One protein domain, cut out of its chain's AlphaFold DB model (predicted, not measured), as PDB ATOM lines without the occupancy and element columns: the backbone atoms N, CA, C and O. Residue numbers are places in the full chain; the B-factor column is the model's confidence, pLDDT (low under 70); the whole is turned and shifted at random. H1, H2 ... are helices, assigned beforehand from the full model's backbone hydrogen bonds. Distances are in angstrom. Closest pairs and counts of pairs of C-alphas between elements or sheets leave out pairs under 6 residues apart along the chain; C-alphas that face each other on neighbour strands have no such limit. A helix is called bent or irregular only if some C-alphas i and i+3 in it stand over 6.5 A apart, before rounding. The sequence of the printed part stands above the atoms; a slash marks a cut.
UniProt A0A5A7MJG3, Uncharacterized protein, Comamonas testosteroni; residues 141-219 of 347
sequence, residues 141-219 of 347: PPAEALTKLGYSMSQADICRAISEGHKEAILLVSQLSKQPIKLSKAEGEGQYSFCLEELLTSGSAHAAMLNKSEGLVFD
ATOM      1  N   PRO A 141      33.081  30.772  25.755       78.38
ATOM      2  CA  PRO A 141      32.520  30.610  24.426       78.38
ATOM      3  C   PRO A 141      33.617  30.096  23.490       78.38
ATOM      4  O   PRO A 141      34.732  30.617  23.573       78.38
ATOM      5  N   PRO A 142      33.367  29.101  22.619       79.69
ATOM      6  CA  PRO A 142      34.436  28.460  21.848       79.69
ATOM      7  C   PRO A 142      35.326  29.454  21.082       79.69
ATOM      8  O   PRO A 142      36.521  29.228  20.927       79.69
ATOM      9  N   ALA A 143      34.776  30.609  20.691       82.31
ATOM     10  CA  ALA A 143      35.514  31.714  20.079       82.31
ATOM     11  C   ALA A 143      36.524  32.384  21.032       82.31
ATOM     12  O   ALA A 143      37.645  32.702  20.635       82.31
ATOM     13  N   GLU A 144      36.158  32.585  22.296       84.62
ATOM     14  CA  GLU A 144      37.050  33.133  23.320       84.62
ATOM     15  C   GLU A 144      38.116  32.104  23.732       84.62
ATOM     16  O   GLU A 144      39.272  32.468  23.947       84.62
ATOM     17  N   ALA A 145      37.768  30.813  23.770       86.19
ATOM     18  CA  ALA A 145      38.732  29.735  23.987       86.19
ATOM     19  C   ALA A 145      39.758  29.662  22.840       86.19
ATOM     20  O   ALA A 145      40.959  29.620  23.097       86.19
ATOM     21  N   LEU A 146      39.303  29.758  21.586       87.44
ATOM     22  CA  LEU A 146      40.174  29.786  20.408       87.44
ATOM     23  C   LEU A 146      41.125  30.995  20.433       87.44
ATOM     24  O   LEU A 146      42.323  30.852  20.191       87.44
ATOM     25  N   THR A 147      40.610  32.162  20.828       89.69
ATOM     26  CA  THR A 147      41.411  33.390  20.959       89.69
ATOM     27  C   THR A 147      42.475  33.265  22.054       89.69
ATOM     28  O   THR A 147      43.600  33.722  21.867       89.69
ATOM     29  N   LYS A 148      42.172  32.605  23.184       89.75
ATOM     30  CA  LYS A 148      43.154  32.341  24.258       89.75
ATOM     31  C   LYS A 148      44.289  31.424  23.815       89.75
ATOM     32  O   LYS A 148      45.399  31.561  24.320       89.75
ATOM     33  N   LEU A 149      44.026  30.533  22.860       88.31
ATOM     34  CA  LEU A 149      45.051  29.701  22.226       88.31
ATOM     35  C   LEU A 149      45.872  30.467  21.172       88.31
ATOM     36  O   LEU A 149      46.790  29.902  20.587       88.31
ATOM     37  N   GLY A 150      45.567  31.745  20.924       90.88
ATOM     38  CA  GLY A 150      46.247  32.561  19.921       90.88
ATOM     39  C   GLY A 150      45.805  32.257  18.490       90.88
ATOM     40  O   GLY A 150      46.574  32.499  17.564       90.88
ATOM     41  N   TYR A 151      44.601  31.716  18.305       88.38
ATOM     42  CA  TYR A 151      44.021  31.397  17.001       88.38
ATOM     43  C   TYR A 151      42.723  32.173  16.767       88.38
ATOM     44  O   TYR A 151      42.076  32.659  17.695       88.38
ATOM     45  N   SER A 152      42.310  32.260  15.505       88.19
ATOM     46  CA  SER A 152      41.038  32.850  15.099       88.19
ATOM     47  C   SER A 152      40.376  32.008  14.005       88.19
ATOM     48  O   SER A 152      40.930  31.010  13.550       88.19
ATOM     49  N   MET A 153      39.188  32.422  13.556       84.00
ATOM     50  CA  MET A 153      38.514  31.815  12.398       84.00
ATOM     51  C   MET A 153      39.082  32.305  11.049       84.00
ATOM     52  O   MET A 153      38.464  32.083  10.007       84.00
ATOM     53  N   SER A 154      40.222  33.011  11.043       82.19
ATOM     54  CA  SER A 154      40.912  33.395   9.808       82.19
ATOM     55  C   SER A 154      41.475  32.157   9.097       82.19
ATOM     56  O   SER A 154      41.909  31.207   9.748       82.19
ATOM     57  N   GLN A 155      41.506  32.153   7.757       76.38
ATOM     58  CA  GLN A 155      42.068  31.016   7.006       76.38
ATOM     59  C   GLN A 155      43.535  30.757   7.385       76.38
ATOM     60  O   GLN A 155      43.927  29.603   7.515       76.38
ATOM     61  N   ALA A 156      44.320  31.812   7.632       76.31
ATOM     62  CA  ALA A 156      45.720  31.703   8.036       76.31
ATOM     63  C   ALA A 156      45.893  31.006   9.397       76.31
ATOM     64  O   ALA A 156      46.730  30.115   9.525       76.31
ATOM     65  N   ASP A 157      45.078  31.352  10.397       81.69
ATOM     66  CA  ASP A 157      45.149  30.716  11.718       81.69
ATOM     67  C   ASP A 157      44.624  29.283  11.702       81.69
ATOM     68  O   ASP A 157      45.183  28.425  12.381       81.69
ATOM     69  N   ILE A 158      43.593  28.999  10.902       80.50
ATOM     70  CA  ILE A 158      43.108  27.630  10.701       80.50
ATOM     71  C   ILE A 158      44.206  26.780  10.051       80.50
ATOM     72  O   ILE A 158      44.496  25.687  10.539       80.50
ATOM     73  N   CYS A 159      44.857  27.293   9.001       76.19
ATOM     74  CA  CYS A 159      45.978  26.614   8.355       76.19
ATOM     75  C   CYS A 159      47.134  26.375   9.325       76.19
ATOM     76  O   CYS A 159      47.654  25.267   9.405       76.19
ATOM     77  N   ARG A 160      47.507  27.396  10.100       78.81
ATOM     78  CA  ARG A 160      48.567  27.296  11.102       78.81
ATOM     79  C   ARG A 160      48.232  26.267  12.181       78.81
ATOM     80  O   ARG A 160      49.085  25.455  12.507       78.81
ATOM     81  N   ALA A 161      46.993  26.236  12.674       81.56
ATOM     82  CA  ALA A 161      46.557  25.247  13.660       81.56
ATOM     83  C   ALA A 161      46.682  23.811  13.129       81.56
ATOM     84  O   ALA A 161      47.054  22.913  13.883       81.56
ATOM     85  N   ILE A 162      46.381  23.598  11.843       77.00
ATOM     86  CA  ILE A 162      46.548  22.308  11.163       77.00
ATOM     87  C   ILE A 162      48.036  21.971  11.010       77.00
ATOM     88  O   ILE A 162      48.449  20.906  11.452       77.00
ATOM     89  N   SER A 163      48.842  22.882  10.458       71.88
ATOM     90  CA  SER A 163      50.283  22.679  10.240       71.88
ATOM     91  C   SER A 163      51.083  22.481  11.532       71.88
ATOM     92  O   SER A 163      52.061  21.745  11.538       71.88
ATOM     93  N   GLU A 164      50.681  23.119  12.632       76.06
ATOM     94  CA  GLU A 164      51.287  22.928  13.959       76.06
ATOM     95  C   GLU A 164      50.735  21.690  14.693       76.06
ATOM     96  O   GLU A 164      51.198  21.345  15.781       76.06
ATOM     97  N   GLY A 165      49.718  21.023  14.141       73.94
ATOM     98  CA  GLY A 165      49.079  19.867  14.761       73.94
ATOM     99  C   GLY A 165      48.276  20.190  16.033       73.94
ATOM    100  O   GLY A 165      48.086  19.320  16.892       73.94
ATOM    101  N   HIS A 166      47.787  21.425  16.187       81.88
ATOM    102  CA  HIS A 166      47.182  21.940  17.419       81.88
ATOM    103  C   HIS A 166      45.731  21.452  17.625       81.88
ATOM    104  O   HIS A 166      44.750  22.170  17.407       81.88
ATOM    105  N   LYS A 167      45.584  20.209  18.101       80.25
ATOM    106  CA  LYS A 167      44.305  19.471  18.218       80.25
ATOM    107  C   LYS A 167      43.162  20.242  18.884       80.25
ATOM    108  O   LYS A 167      42.034  20.175  18.410       80.25
ATOM    109  N   GLU A 168      43.431  20.969  19.967       82.88
ATOM    110  CA  GLU A 168      42.394  21.713  20.700       82.88
ATOM    111  C   GLU A 168      41.844  22.896  19.890       82.88
ATOM    112  O   GLU A 168      40.634  23.101  19.830       82.88
ATOM    113  N   ALA A 169      42.719  23.612  19.179       84.50
ATOM    114  CA  ALA A 169      42.327  24.718  18.309       84.50
ATOM    115  C   ALA A 169      41.510  24.191  17.125       84.50
ATOM    116  O   ALA A 169      40.470  24.750  16.793       84.50
ATOM    117  N   ILE A 170      41.919  23.057  16.554       79.88
ATOM    118  CA  ILE A 170      41.200  22.372  15.475       79.88
ATOM    119  C   ILE A 170      39.787  21.945  15.907       79.88
ATOM    120  O   ILE A 170      38.829  22.145  15.162       79.88
ATOM    121  N   LEU A 171      39.639  21.383  17.113       80.25
ATOM    122  CA  LEU A 171      38.331  21.007  17.660       80.25
ATOM    123  C   LEU A 171      37.426  22.229  17.856       80.25
ATOM    124  O   LEU A 171      36.260  22.189  17.470       80.25
ATOM    125  N   LEU A 172      37.963  23.318  18.408       83.56
ATOM    126  CA  LEU A 172      37.221  24.567  18.603       83.56
ATOM    127  C   LEU A 172      36.815  25.206  17.269       83.56
ATOM    128  O   LEU A 172      35.685  25.670  17.133       83.56
ATOM    129  N   VAL A 173      37.701  25.185  16.270       82.44
ATOM    130  CA  VAL A 173      37.409  25.649  14.907       82.44
ATOM    131  C   VAL A 173      36.263  24.841  14.290       82.44
ATOM    132  O   VAL A 173      35.326  25.438  13.762       82.44
ATOM    133  N   SER A 174      36.289  23.508  14.407       76.94
ATOM    134  CA  SER A 174      35.200  22.640  13.933       76.94
ATOM    135  C   SER A 174      33.869  22.963  14.632       76.94
ATOM    136  O   SER A 174      32.856  23.179  13.971       76.94
ATOM    137  N   GLN A 175      33.879  23.127  15.961       80.00
ATOM    138  CA  GLN A 175      32.683  23.489  16.738       80.00
ATOM    139  C   GLN A 175      32.095  24.857  16.361       80.00
ATOM    140  O   GLN A 175      30.882  25.058  16.425       80.00
ATOM    141  N   LEU A 176      32.947  25.820  16.002       80.12
ATOM    142  CA  LEU A 176      32.531  27.167  15.602       80.12
ATOM    143  C   LEU A 176      32.007  27.228  14.166       80.12
ATOM    144  O   LEU A 176      31.225  28.126  13.832       80.12
ATOM    145  N   SER A 177      32.432  26.302  13.308       74.38
ATOM    146  CA  SER A 177      32.104  26.337  11.892       74.38
ATOM    147  C   SER A 177      30.708  25.770  11.628       74.38
ATOM    148  O   SER A 177      30.474  24.570  11.647       74.38
ATOM    149  N   LYS A 178      29.748  26.649  11.319       67.38
ATOM    150  CA  LYS A 178      28.376  26.252  10.924       67.38
ATOM    151  C   LYS A 178      28.286  25.689   9.500       67.38
ATOM    152  O   LYS A 178      27.219  25.253   9.075       67.38
ATOM    153  N   GLN A 179      29.368  25.795   8.738       66.00
ATOM    154  CA  GLN A 179      29.493  25.321   7.366       66.00
ATOM    155  C   GLN A 179      30.836  24.602   7.213       66.00
ATOM    156  O   GLN A 179      31.763  24.902   7.965       66.00
ATOM    157  N   PRO A 180      30.981  23.701   6.230       66.19
ATOM    158  CA  PRO A 180      32.283  23.149   5.879       66.19
ATOM    159  C   PRO A 180      33.293  24.269   5.600       66.19
ATOM    160  O   PRO A 180      32.981  25.242   4.902       66.19
ATOM    161  N   ILE A 181      34.493  24.145   6.161       69.44
ATOM    162  CA  ILE A 181      35.543  25.154   6.042       69.44
ATOM    163  C   ILE A 181      36.060  25.133   4.606       69.44
ATOM    164  O   ILE A 181      36.623  24.150   4.129       69.44
ATOM    165  N   LYS A 182      35.876  26.245   3.898       65.06
ATOM    166  CA  LYS A 182      36.500  26.464   2.594       65.06
ATOM    167  C   LYS A 182      37.778  27.253   2.794       65.06
ATOM    168  O   LYS A 182      37.749  28.484   2.840       65.06
ATOM    169  N   LEU A 183      38.896  26.547   2.873       61.97
ATOM    170  CA  LEU A 183      40.155  27.172   2.507       61.97
ATOM    171  C   LEU A 183      40.040  27.398   0.986       61.97
ATOM    172  O   LEU A 183      39.619  26.501   0.266       61.97
ATOM    173  N   SER A 184      40.177  28.633   0.510       48.62
ATOM    174  CA  SER A 184      39.888  28.966  -0.907       48.62
ATOM    175  C   SER A 184      40.869  29.965  -1.505       48.62
ATOM    176  O   SER A 184      40.802  30.286  -2.694       48.62
ATOM    177  N   LYS A 185      41.799  30.481  -0.695       51.12
ATOM    178  CA  LYS A 185      42.812  31.411  -1.166       51.12
ATOM    179  C   LYS A 185      44.095  31.236  -0.368       51.12
ATOM    180  O   LYS A 185      44.089  31.328   0.853       51.12
ATOM    181  N   ALA A 186      45.196  31.016  -1.081       48.44
ATOM    182  CA  ALA A 186      46.523  31.111  -0.499       48.44
ATOM    183  C   ALA A 186      46.769  32.565  -0.074       48.44
ATOM    184  O   ALA A 186      46.925  33.454  -0.913       48.44
ATOM    185  N   GLU A 187      46.758  32.809   1.231       46.34
ATOM    186  CA  GLU A 187      47.280  34.032   1.835       46.34
ATOM    187  C   GLU A 187      48.817  33.949   1.765       46.34
ATOM    188  O   GLU A 187      49.478  33.525   2.704       46.34
ATOM    189  N   GLY A 188      49.393  34.264   0.601       44.47
ATOM    190  CA  GLY A 188      50.848  34.293   0.411       44.47
ATOM    191  C   GLY A 188      51.538  32.935   0.194       44.47
ATOM    192  O   GLY A 188      50.924  31.870   0.207       44.47
ATOM    193  N   GLU A 189      52.838  33.027  -0.095       43.75
ATOM    194  CA  GLU A 189      53.777  32.043  -0.664       43.75
ATOM    195  C   GLU A 189      53.738  30.620  -0.050       43.75
ATOM    196  O   GLU A 189      54.576  30.248   0.763       43.75
ATOM    197  N   GLY A 190      52.786  29.774  -0.455       53.75
ATOM    198  CA  GLY A 190      52.865  28.317  -0.238       53.75
ATOM    199  C   GLY A 190      52.434  27.780   1.139       53.75
ATOM    200  O   GLY A 190      52.401  26.565   1.330       53.75
ATOM    201  N   GLN A 191      52.019  28.632   2.082       52.56
ATOM    202  CA  GLN A 191      51.510  28.182   3.396       52.56
ATOM    203  C   GLN A 191      50.232  27.333   3.279       52.56
ATOM    204  O   GLN A 191      49.995  26.406   4.050       52.56
ATOM    205  N   TYR A 192      49.416  27.623   2.268       60.50
ATOM    206  CA  TYR A 192      48.170  26.913   1.996       60.50
ATOM    207  C   TYR A 192      48.398  25.485   1.486       60.50
ATOM    208  O   TYR A 192      47.747  24.546   1.945       60.50
ATOM    209  N   SER A 193      49.346  25.310   0.562       59.72
ATOM    210  CA  SER A 193      49.742  23.987   0.074       59.72
ATOM    211  C   SER A 193      50.315  23.137   1.203       59.72
ATOM    212  O   SER A 193      49.955  21.971   1.301       59.72
ATOM    213  N   PHE A 194      51.100  23.740   2.101       65.69
ATOM    214  CA  PHE A 194      51.690  23.043   3.243       65.69
ATOM    215  C   PHE A 194      50.638  22.555   4.250       65.69
ATOM    216  O   PHE A 194      50.689  21.418   4.703       65.69
ATOM    217  N   CYS A 195      49.631  23.377   4.564       70.56
ATOM    218  CA  CYS A 195      48.521  22.967   5.430       70.56
ATOM    219  C   CYS A 195      47.727  21.786   4.854       70.56
ATOM    220  O   CYS A 195      47.370  20.862   5.587       70.56
ATOM    221  N   LEU A 196      47.398  21.825   3.560       72.56
ATOM    222  CA  LEU A 196      46.659  20.736   2.922       72.56
ATOM    223  C   LEU A 196      47.514  19.474   2.803       72.56
ATOM    224  O   LEU A 196      47.009  18.382   3.039       72.56
ATOM    225  N   GLU A 197      48.796  19.620   2.471       72.12
ATOM    226  CA  GLU A 197      49.759  18.520   2.441       72.12
ATOM    227  C   GLU A 197      49.864  17.846   3.810       72.12
ATOM    228  O   GLU A 197      49.685  16.630   3.895       72.12
ATOM    229  N   GLU A 198      50.043  18.618   4.885       73.00
ATOM    230  CA  GLU A 198      50.082  18.092   6.248       73.00
ATOM    231  C   GLU A 198      48.776  17.371   6.573       73.00
ATOM    232  O   GLU A 198      48.799  16.212   6.966       73.00
ATOM    233  N   LEU A 199      47.612  17.979   6.324       76.06
ATOM    234  CA  LEU A 199      46.318  17.353   6.614       76.06
ATOM    235  C   LEU A 199      46.133  16.006   5.892       76.06
ATOM    236  O   LEU A 199      45.560  15.064   6.445       76.06
ATOM    237  N   LEU A 200      46.599  15.916   4.648       78.44
ATOM    238  CA  LEU A 200      46.473  14.718   3.827       78.44
ATOM    239  C   LEU A 200      47.518  13.659   4.191       78.44
ATOM    240  O   LEU A 200      47.234  12.469   4.063       78.44
ATOM    241  N   THR A 201      48.689  14.058   4.687       75.12
ATOM    242  CA  THR A 201      49.807  13.142   4.963       75.12
ATOM    243  C   THR A 201      49.919  12.700   6.428       75.12
ATOM    244  O   THR A 201      50.342  11.577   6.695       75.12
ATOM    245  N   SER A 202      49.463  13.515   7.380       67.12
ATOM    246  CA  SER A 202      49.632  13.338   8.835       67.12
ATOM    247  C   SER A 202      48.618  12.388   9.497       67.12
ATOM    248  O   SER A 202      48.008  12.690  10.522       67.12
ATOM    249  N   GLY A 203      48.439  11.179   8.960       63.06
ATOM    250  CA  GLY A 203      47.668  10.114   9.623       63.06
ATOM    251  C   GLY A 203      46.298  10.546  10.194       63.06
ATOM    252  O   GLY A 203      45.600  11.406   9.661       63.06
ATOM    253  N   SER A 204      45.874   9.940  11.308       58.09
ATOM    254  CA  SER A 204      44.566  10.219  11.928       58.09
ATOM    255  C   SER A 204      44.529  11.464  12.824       58.09
ATOM    256  O   SER A 204      43.473  11.771  13.384       58.09
ATOM    257  N   ALA A 205      45.644  12.192  12.981       58.47
ATOM    258  CA  ALA A 205      45.768  13.281  13.955       58.47
ATOM    259  C   ALA A 205      44.747  14.411  13.734       58.47
ATOM    260  O   ALA A 205      44.363  15.083  14.696       58.47
ATOM    261  N   HIS A 206      44.254  14.555  12.500       67.12
ATOM    262  CA  HIS A 206      43.337  15.618  12.084       67.12
ATOM    263  C   HIS A 206      42.068  15.092  11.393       67.12
ATOM    264  O   HIS A 206      41.424  15.805  10.627       67.12
ATOM    265  N   ALA A 207      41.662  13.852  11.700       64.50
ATOM    266  CA  ALA A 207      40.509  13.183  11.084       64.50
ATOM    267  C   ALA A 207      39.189  13.979  11.151       64.50
ATOM    268  O   ALA A 207      38.378  13.890  10.231       64.50
ATOM    269  N   ALA A 208      38.984  14.792  12.195       65.19
ATOM    270  CA  ALA A 208      37.799  15.645  12.324       65.19
ATOM    271  C   ALA A 208      37.692  16.684  11.189       65.19
ATOM    272  O   ALA A 208      36.609  16.898  10.654       65.19
ATOM    273  N   MET A 209      38.820  17.258  10.754       68.38
ATOM    274  CA  MET A 209      38.870  18.249   9.668       68.38
ATOM    275  C   MET A 209      38.720  17.633   8.274       68.38
ATOM    276  O   MET A 209      38.502  18.353   7.304       68.38
ATOM    277  N   LEU A 210      38.821  16.308   8.160       67.25
ATOM    278  CA  LEU A 210      38.631  15.578   6.907       67.25
ATOM    279  C   LEU A 210      37.144  15.249   6.649       67.25
ATOM    280  O   LEU A 210      36.762  14.914   5.527       67.25
ATOM    281  N   ASN A 211      36.275  15.358   7.659       62.28
ATOM    282  CA  ASN A 211      34.860  15.010   7.536       62.28
ATOM    283  C   ASN A 211      34.053  16.072   6.757       62.28
ATOM    284  O   ASN A 211      34.170  17.267   6.995       62.28
ATOM    285  N   LYS A 212      33.166  15.636   5.856       52.47
ATOM    286  CA  LYS A 212      32.393  16.469   4.916       52.47
ATOM    287  C   LYS A 212      31.420  17.461   5.572       52.47
ATOM    288  O   LYS A 212      31.101  18.478   4.962       52.47
ATOM    289  N   SER A 213      30.904  17.163   6.765       43.56
ATOM    290  CA  SER A 213      29.902  18.000   7.450       43.56
ATOM    291  C   SER A 213      30.500  19.149   8.267       43.56
ATOM    292  O   SER A 213      29.808  20.133   8.506       43.56
ATOM    293  N   GLU A 214      31.764  19.023   8.673       44.19
ATOM    294  CA  GLU A 214      32.437  19.907   9.645       44.19
ATOM    295  C   GLU A 214      33.824  20.383   9.166       44.19
ATOM    296  O   GLU A 214      34.448  21.236   9.788       44.19
ATOM    297  N   GLY A 215      34.318  19.825   8.060       57.41
ATOM    298  CA  GLY A 215      35.710  19.912   7.646       57.41
ATOM    299  C   GLY A 215      35.932  20.605   6.308       57.41
ATOM    300  O   GLY A 215      35.097  21.358   5.804       57.41
ATOM    301  N   LEU A 216      37.116  20.360   5.763       58.38
ATOM    302  CA  LEU A 216      37.689  21.059   4.625       58.38
ATOM    303  C   LEU A 216      37.079  20.599   3.294       58.38
ATOM    304  O   LEU A 216      37.057  19.401   3.003       58.38
ATOM    305  N   VAL A 217      36.598  21.546   2.481       60.59
ATOM    306  CA  VAL A 217      36.134  21.277   1.106       60.59
ATOM    307  C   VAL A 217      37.287  21.498   0.138       60.59
ATOM    308  O   VAL A 217      37.790  22.614   0.031       60.59
ATOM    309  N   PHE A 218      37.664  20.456  -0.597       60.03
ATOM    310  CA  PHE A 218      38.695  20.535  -1.631       60.03
ATOM    311  C   PHE A 218      38.061  20.936  -2.975       60.03
ATOM    312  O   PHE A 218      37.259  20.172  -3.518       60.03
ATOM    313  N   ASP A 219      38.394  22.108  -3.535       57.09
ATOM    314  CA  ASP A 219      38.020  22.434  -4.922       57.09
ATOM    315  C   ASP A 219      39.010  21.796  -5.910       57.09
ATOM    316  O   ASP A 219      40.215  21.749  -5.677       57.09
TER     317      ASP A 219
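This is residues 141 to 219 of the 347 residues of an uncharacterized protein of Comamonas testosteroni (UniProt A0A5A7MJG3). This is a compact cluster of short helices built round a helical hairpin of H2 and H3, with H1 packed on H3 at one end of the longest axis, H4 packed on H2 towards the other end, and H5 packed on H3. A long stretch without a named element, residues 177 to 190, runs past the helices from the end of H3 to the start of H4. The printed part has 79 residues with five named helices, H1 to H5 in order along the chain, and no named strand; its class is all helix. It is compact, with a radius of gyration of the C-alphas of 11.5 A, and its outline is rounded, spanning 31 by 25 by 21 A.

H1, residues 142 to 148, touches H3, residues 167 to 176, where the C-alphas of Pro 142 and Leu 172 are closest, at 5.8 A; they run opposite ways at a steep tilt of 40 degrees. H2, residues 155 to 163, forms a helical hairpin with H3 through a tight link. Their closest C-alphas are those of Ala 161 and Ala 169, 6.3 A apart, and their tilt of 35.5 degrees is only just steep. H4, residues 191 to 201, touches H2, with the C-alphas of Ser 163 and Cys 195 closest at 5.1 A; they run the same way at a steep tilt of 40 degrees. H3 is the hub, touching three other helices: H1, H2 and H5, residues 203 to 210. Their closest C-alphas, those of Ser 174 and Met 209, are 7.1 A apart, and they run the same way at a shallow tilt of 14 degrees. H4 and H5 are close but not clearly touching, with the C-alphas of Leu 199 and His 206 closest at 6.5 A. H1 stays apart from H2, H4 and H5. In H1, H2, H3 and H4 every O i to N i+4 pair is within hydrogen-bond range; in H5 0 of 4 are, beside 3 of 5 O i to N i+3 pairs.

H1 begins at C-alpha 142 at (34.436, 28.460, 21.848). From first to last C-alpha H2 measures 12.1 A, H3 14.3 A and H4, the longest helix, 15.2 A. H1 measures 9.8 A and H5 10.9 A. H5 is irregular, with C-alphas 205 and 208 8.5 A apart, and it ends at C-alpha 210 at (38.631, 15.578, 6.907).

The two C-alphas farthest apart, those of Pro 141 and Glu 189, are 32.9 A apart. The printed part has no cut. The link from H3 to H4, 14 residues, is long, and the link from H4 to H5 is tight. The mean pLDDT of the printed part is 70.7, and the model's confidence is low, under 70, at residues 178 to 194 and 202 to 219.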